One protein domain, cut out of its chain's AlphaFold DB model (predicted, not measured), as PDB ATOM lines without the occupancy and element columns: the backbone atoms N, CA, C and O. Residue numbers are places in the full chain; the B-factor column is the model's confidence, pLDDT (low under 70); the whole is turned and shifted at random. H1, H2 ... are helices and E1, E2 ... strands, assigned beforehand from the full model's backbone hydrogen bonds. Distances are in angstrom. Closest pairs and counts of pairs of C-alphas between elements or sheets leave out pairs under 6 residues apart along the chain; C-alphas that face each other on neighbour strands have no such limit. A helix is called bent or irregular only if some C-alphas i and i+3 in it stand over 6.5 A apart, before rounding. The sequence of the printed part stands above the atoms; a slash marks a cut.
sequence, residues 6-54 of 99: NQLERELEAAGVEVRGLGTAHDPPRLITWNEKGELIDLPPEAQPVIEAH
ATOM      1  N   ASN A   6      39.992 -22.902 -37.042       85.75
ATOM      2  CA  ASN A   6      40.885 -21.734 -37.015       85.75
ATOM      3  C   ASN A   6      42.340 -22.092 -36.663       85.75
ATOM      4  O   ASN A   6      43.280 -21.385 -37.028       85.75
ATOM      5  N   GLN A   7      42.549 -23.126 -35.844       86.62
ATOM      6  CA  GLN A   7      43.895 -23.625 -35.572       86.62
ATOM      7  C   GLN A   7      44.426 -24.364 -36.798       86.62
ATOM      8  O   GLN A   7      45.530 -24.071 -37.242       86.62
ATOM      9  N   LEU A   8      43.620 -25.265 -37.359       89.31
ATOM     10  CA  LEU A   8      44.008 -26.080 -38.503       89.31
ATOM     11  C   LEU A   8      44.321 -25.228 -39.743       89.31
ATOM     12  O   LEU A   8      45.290 -25.507 -40.436       89.31
ATOM     13  N   GLU A   9      43.566 -24.155 -39.991       90.06
ATOM     14  CA  GLU A   9      43.867 -23.175 -41.048       90.06
ATOM     15  C   GLU A   9      45.272 -22.587 -40.897       90.06
ATOM     16  O   GLU A   9      46.034 -22.552 -41.860       90.06
ATOM     17  N   ARG A  10      45.651 -22.191 -39.678       87.56
ATOM     18  CA  ARG A  10      46.985 -21.640 -39.397       87.56
ATOM     19  C   ARG A  10      48.087 -22.684 -39.539       87.56
ATOM     20  O   ARG A  10      49.181 -22.354 -39.984       87.56
ATOM     21  N   GLU A  11      47.818 -23.928 -39.155       89.56
ATOM     22  CA  GLU A  11      48.766 -25.038 -39.312       89.56
ATOM     23  C   GLU A  11      48.991 -25.380 -40.789       89.56
ATOM     24  O   GLU A  11      50.130 -25.610 -41.195       89.56
ATOM     25  N   LEU A  12      47.933 -25.352 -41.603       91.00
ATOM     26  CA  LEU A  12      48.019 -25.534 -43.051       91.00
ATOM     27  C   LEU A  12      48.797 -24.396 -43.712       91.00
ATOM     28  O   LEU A  12      49.727 -24.663 -44.471       91.00
ATOM     29  N   GLU A  13      48.494 -23.145 -43.360       90.31
ATOM     30  CA  GLU A  13      49.223 -21.975 -43.862       90.31
ATOM     31  C   GLU A  13      50.716 -22.045 -43.496       90.31
ATOM     32  O   GLU A  13      51.579 -21.846 -44.352       90.31
ATOM     33  N   ALA A  14      51.043 -22.419 -42.254       88.62
ATOM     34  CA  ALA A  14      52.424 -22.597 -41.799       88.62
ATOM     35  C   ALA A  14      53.159 -23.736 -42.529       88.62
ATOM     36  O   ALA A  14      54.378 -23.674 -42.702       88.62
ATOM     37  N   ALA A  15      52.430 -24.761 -42.973       89.44
ATOM     38  CA  ALA A  15      52.948 -25.842 -43.806       89.44
ATOM     39  C   ALA A  15      53.049 -25.467 -45.301       89.44
ATOM     40  O   ALA A  15      53.520 -26.276 -46.099       89.44
ATOM     41  N   GLY A  16      52.632 -24.254 -45.686       89.19
ATOM     42  CA  GLY A  16      52.624 -23.785 -47.073       89.19
ATOM     43  C   GLY A  16      51.424 -24.271 -47.891       89.19
ATOM     44  O   GLY A  16      51.462 -24.197 -49.117       89.19
ATOM     45  N   VAL A  17      50.374 -24.771 -47.235       89.00
ATOM     46  CA  VAL A  17      49.120 -25.190 -47.868       89.00
ATOM     47  C   VAL A  17      48.133 -24.028 -47.809       89.00
ATOM     48  O   VAL A  17      47.543 -23.744 -46.767       89.00
ATOM     49  N   GLU A  18      47.949 -23.336 -48.931       83.81
ATOM     50  CA  GLU A  18      47.001 -22.226 -49.014       83.81
ATOM     51  C   GLU A  18      45.563 -22.758 -49.117       83.81
ATOM     52  O   GLU A  18      45.197 -23.447 -50.071       83.81
ATOM     53  N   VAL A  19      44.730 -22.417 -48.134       87.12
ATOM     54  CA  VAL A  19      43.291 -22.705 -48.132       87.12
ATOM     55  C   VAL A  19      42.520 -21.397 -47.996       87.12
ATOM     56  O   VAL A  19      42.851 -20.554 -47.168       87.12
ATOM     57  N   ARG A  20      41.465 -21.203 -48.797       85.75
ATOM     58  CA  ARG A  20      40.621 -19.989 -48.697       85.75
ATOM     59  C   ARG A  20      39.701 -19.995 -47.477       85.75
ATOM     60  O   ARG A  20      39.134 -18.967 -47.122       85.75
ATOM     61  N   GLY A  21      39.528 -21.172 -46.894       87.81
ATOM     62  CA  GLY A  21      38.776 -21.417 -45.679       87.81
ATOM     63  C   GLY A  21      38.599 -22.914 -45.459       87.81
ATOM     64  O   GLY A  21      38.690 -23.696 -46.414       87.81
ATOM     65  N   LEU A  22      38.298 -23.311 -44.227       90.81
ATOM     66  CA  LEU A  22      37.922 -24.680 -43.886       90.81
ATOM     67  C   LEU A  22      36.461 -24.808 -43.464       90.81
ATOM     68  O   LEU A  22      35.900 -23.980 -42.747       90.81
ATOM     69  N   GLY A  23      35.859 -25.911 -43.883       89.25
ATOM     70  CA  GLY A  23      34.553 -26.358 -43.433       89.25
ATOM     71  C   GLY A  23      34.570 -27.840 -43.086       89.25
ATOM     72  O   GLY A  23      35.504 -28.575 -43.411       89.25
ATOM     73  N   THR A  24      33.496 -28.292 -42.449       89.12
ATOM     74  CA  THR A  24      33.226 -29.709 -42.212       89.12
ATOM     75  C   THR A  24      31.932 -30.098 -42.917       89.12
ATOM     76  O   THR A  24      30.884 -29.483 -42.724       89.12
ATOM     77  N   ALA A  25      31.991 -31.132 -43.750       87.81
ATOM     78  CA  ALA A  25      30.795 -31.825 -44.206       87.81
ATOM     79  C   ALA A  25      30.351 -32.799 -43.110       87.81
ATOM     80  O   ALA A  25      31.193 -33.397 -42.443       87.81
ATOM     81  N   HIS A  26      29.040 -32.961 -42.918       81.69
ATOM     82  CA  HIS A  26      28.491 -33.831 -41.874       81.69
ATOM     83  C   HIS A  26      28.180 -35.255 -42.358       81.69
ATOM     84  O   HIS A  26      28.144 -36.164 -41.535       81.69
ATOM     85  N   ASP A  27      27.989 -35.460 -43.667       79.69
ATOM     86  CA  ASP A  27      27.614 -36.756 -44.240       79.69
ATOM     87  C   ASP A  27      28.239 -36.960 -45.641       79.69
ATOM     88  O   ASP A  27      27.802 -36.335 -46.612       79.69
ATOM     89  N   PRO A  28      29.298 -37.783 -45.774       81.88
ATOM     90  CA  PRO A  28      30.152 -38.306 -44.703       81.88
ATOM     91  C   PRO A  28      30.966 -37.197 -44.000       81.88
ATOM     92  O   PRO A  28      31.248 -36.166 -44.622       81.88
ATOM     93  N   PRO A  29      31.391 -37.411 -42.737       84.12
ATOM     94  CA  PRO A  29      32.221 -36.466 -42.000       84.12
ATOM     95  C   PRO A  29      33.585 -36.293 -42.672       84.12
ATOM     96  O   PRO A  29      34.406 -37.210 -42.656       84.12
ATOM     97  N   ARG A  30      33.831 -35.119 -43.262       87.19
ATOM     98  CA  ARG A  30      35.117 -34.777 -43.893       87.19
ATOM     99  C   ARG A  30      35.396 -33.283 -43.839       87.19
ATOM    100  O   ARG A  30      34.467 -32.481 -43.749       87.19
ATOM    101  N   LEU A  31      36.671 -32.920 -43.909       89.38
ATOM    102  CA  LEU A  31      37.094 -31.537 -44.082       89.38
ATOM    103  C   LEU A  31      36.949 -31.143 -45.556       89.38
ATOM    104  O   LEU A  31      37.234 -31.943 -46.446       89.38
ATOM    105  N   ILE A  32      36.496 -29.919 -45.797       92.06
ATOM    106  CA  ILE A  32      36.307 -29.338 -47.130       92.06
ATOM    107  C   ILE A  32      36.896 -27.927 -47.163       92.06
ATOM    108  O   ILE A  32      37.011 -27.272 -46.126       92.06
ATOM    109  N   THR A  33      37.245 -27.457 -48.354       92.56
ATOM    110  CA  THR A  33      37.713 -26.091 -48.603       92.56
ATOM    111  C   THR A  33      36.994 -25.485 -49.812       92.56
ATOM    112  O   THR A  33      36.147 -26.131 -50.433       92.56
ATOM    113  N   TRP A  34      37.289 -24.227 -50.132       91.81
ATOM    114  CA  TRP A  34      36.684 -23.500 -51.245       91.81
ATOM    115  C   TRP A  34      37.714 -23.195 -52.325       91.81
ATOM    116  O   TRP A  34      38.804 -22.699 -52.038       91.81
ATOM    117  N   ASN A  35      37.341 -23.436 -53.581       89.25
ATOM    118  CA  ASN A  35      38.168 -23.064 -54.725       89.25
ATOM    119  C   ASN A  35      38.061 -21.558 -55.055       89.25
ATOM    120  O   ASN A  35      37.354 -20.782 -54.403       89.25
ATOM    121  N   GLU A  36      38.739 -21.125 -56.122       87.56
ATOM    122  CA  GLU A  36      38.722 -19.722 -56.553       87.56
ATOM    123  C   GLU A  36      37.328 -19.191 -56.929       87.56
ATOM    124  O   GLU A  36      37.061 -17.995 -56.794       87.56
ATOM    125  N   LYS A  37      36.437 -20.090 -57.356       88.81
ATOM    126  CA  LYS A  37      35.051 -19.821 -57.757       88.81
ATOM    127  C   LYS A  37      34.057 -19.916 -56.592       88.81
ATOM    128  O   LYS A  37      32.868 -19.696 -56.805       88.81
ATOM    129  N   GLY A  38      34.525 -20.230 -55.381       86.56
ATOM    130  CA  GLY A  38      33.677 -20.428 -54.203       86.56
ATOM    131  C   GLY A  38      32.946 -21.773 -54.181       86.56
ATOM    132  O   GLY A  38      31.982 -21.930 -53.435       86.56
ATOM    133  N   GLU A  39      33.378 -22.743 -54.985       88.75
ATOM    134  CA  GLU A  39      32.832 -24.101 -54.980       88.75
ATOM    135  C   GLU A  39      33.508 -24.936 -53.889       88.75
ATOM    136  O   GLU A  39      34.711 -24.801 -53.649       88.75
ATOM    137  N   LEU A  40      32.733 -25.813 -53.249       90.06
ATOM    138  CA  LEU A  40      33.235 -26.750 -52.250       90.06
ATOM    139  C   LEU A  40      34.071 -27.833 -52.926       90.06
ATOM    140  O   LEU A  40      33.576 -28.560 -53.789       90.06
ATOM    141  N   ILE A  41      35.320 -27.951 -52.500       90.81
ATOM    142  CA  ILE A  41      36.259 -28.979 -52.941       90.81
ATOM    143  C   ILE A  41      36.844 -29.692 -51.722       90.81
ATOM    144  O   ILE A  41      36.841 -29.162 -50.608       90.81
ATOM    145  N   ASP A  42      37.340 -30.908 -51.920       90.00
ATOM    146  CA  ASP A  42      38.118 -31.588 -50.888       90.00
ATOM    147  C   ASP A  42      39.489 -30.910 -50.733       90.00
ATOM    148  O   ASP A  42      39.980 -30.245 -51.652       90.00
ATOM    149  N   LEU A  43      40.095 -31.049 -49.552       89.31
ATOM    150  CA  LEU A  43      41.426 -30.494 -49.323       89.31
ATOM    151  C   LEU A  43      42.462 -31.168 -50.225       89.31
ATOM    152  O   LEU A  43      42.340 -32.358 -50.534       89.31
ATOM    153  N   PRO A  44      43.506 -30.426 -50.623       88.69
ATOM    154  CA  PRO A  44      44.576 -31.008 -51.404       88.69
ATOM    155  C   PRO A  44      45.327 -32.082 -50.595       88.69
ATOM    156  O   PRO A  44      45.373 -32.019 -49.363       88.69
ATOM    157  N   PRO A  45      45.950 -33.069 -51.261       87.75
ATOM    158  CA  PRO A  45      46.630 -34.174 -50.587       87.75
ATOM    159  C   PRO A  45      47.797 -33.715 -49.697       87.75
ATOM    160  O   PRO A  45      48.097 -34.391 -48.714       87.75
ATOM    161  N   GLU A  46      48.423 -32.564 -49.975       88.25
ATOM    162  CA  GLU A  46      49.434 -31.972 -49.086       88.25
ATOM    163  C   GLU A  46      48.901 -31.564 -47.700       88.25
ATOM    164  O   GLU A  46      49.682 -31.474 -46.754       88.25
ATOM    165  N   ALA A  47      47.587 -31.373 -47.541       89.19
ATOM    166  CA  ALA A  47      46.971 -31.071 -46.249       89.19
ATOM    167  C   ALA A  47      46.889 -32.300 -45.330       89.19
ATOM    168  O   ALA A  47      46.854 -32.157 -44.108       89.19
ATOM    169  N   GLN A  48      46.867 -33.510 -45.898       89.50
ATOM    170  CA  GLN A  48      46.689 -34.765 -45.165       89.50
ATOM    171  C   GLN A  48      47.676 -34.957 -43.995       89.50
ATOM    172  O   GLN A  48      47.206 -35.217 -42.887       89.50
ATOM    173  N   PRO A  49      49.005 -34.779 -44.158       89.81
ATOM    174  CA  PRO A  49      49.942 -34.905 -43.040       89.81
ATOM    175  C   PRO A  49      49.708 -33.868 -41.932       89.81
ATOM    176  O   PRO A  49      49.922 -34.170 -40.761       89.81
ATOM    177  N   VAL A  50      49.248 -32.662 -42.277       89.69
ATOM    178  CA  VAL A  50      48.938 -31.607 -41.297       89.69
ATOM    179  C   VAL A  50      47.673 -31.961 -40.519       89.69
ATOM    180  O   VAL A  50      47.649 -31.839 -39.300       89.69
ATOM    181  N   ILE A  51      46.645 -32.467 -41.206       88.31
ATOM    182  CA  ILE A  51      45.401 -32.938 -40.582       88.31
ATOM    183  C   ILE A  51      45.678 -34.108 -39.633       88.31
ATOM    184  O   ILE A  51      45.109 -34.163 -38.547       88.31
ATOM    185  N   GLU A  52      46.540 -35.046 -40.026       88.50
ATOM    186  CA  GLU A  52      46.910 -36.195 -39.190       88.50
ATOM    187  C   GLU A  52      47.750 -35.792 -37.975       88.50
ATOM    188  O   GLU A  52      47.612 -36.385 -36.906       88.50
ATOM    189  N   ALA A  53      48.587 -34.762 -38.119       88.00
ATOM    190  CA  ALA A  53      49.353 -34.179 -37.023       88.00
ATOM    191  C   ALA A  53      48.533 -33.209 -36.150       88.00
ATOM    192  O   ALA A  53      49.015 -32.805 -35.090       88.00
ATOM    193  N   HIS A  54      47.319 -32.830 -36.568       85.31
ATOM    194  CA  HIS A  54      46.493 -31.856 -35.863       85.31
ATOM    195  C   HIS A  54      46.100 -32.371 -34.479       85.31
ATOM    196  O   HIS A  54      45.318 -33.315 -34.327       85.31
TER     197      HIS A  54
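What this domain is: This is residues 6 to 54 of the 99 residues of an uncharacterized protein of Actinobacteria bacterium (UniProt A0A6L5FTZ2). A small antiparallel sheet, E1 - E2 - E3, makes one side, and two short helices, H1 and H2, cross steeply on the other. The printed part has 49 residues, in order H1 E1 E2 E3 H2, class mixed; the strands make a meander, each the antiparallel neighbour of the one before. It is compact, radius of gyration of the C-alphas 10.3 A, spanning 24 by 23 by 19 A.

Where its parts are: E2 is residues 29 to 34, 16.5 A long; E1 22 to 26, 13.3 A; E3 40 to 42, 7.0 A. H1, residues 6 to 14, 12.5 A, begins at C-alpha 6 (40.885, -21.734, -37.015). H2, residues 45 to 53, 13.8 A, ends at C-alpha 53 (49.353, -34.179, -37.023); it is irregular, only just, with C-alphas 46 and 49 6.7 A apart.

How they stand to each other: Hairpin E1 and E2 has N 23 and O 32 within hydrogen-bond range, 2.9 A; hairpin E2 and E3, N 33 and O 41, 2.9 A. Neither helix is on the sheet. H1 and H2 touch, closest C-alphas Leu 12 and Val 50, 6.4 A, at a steep tilt of 58 degrees, opposite ways. O i to N i+4 pairs within range: H1 4 of 5, H2 3 of 5.

The domain as a whole: The C-alphas farthest apart, Lys 37 and Ala 53, are 29.0 A apart. The printed part has no cut, no link is long, and no printed residue is under pLDDT 70.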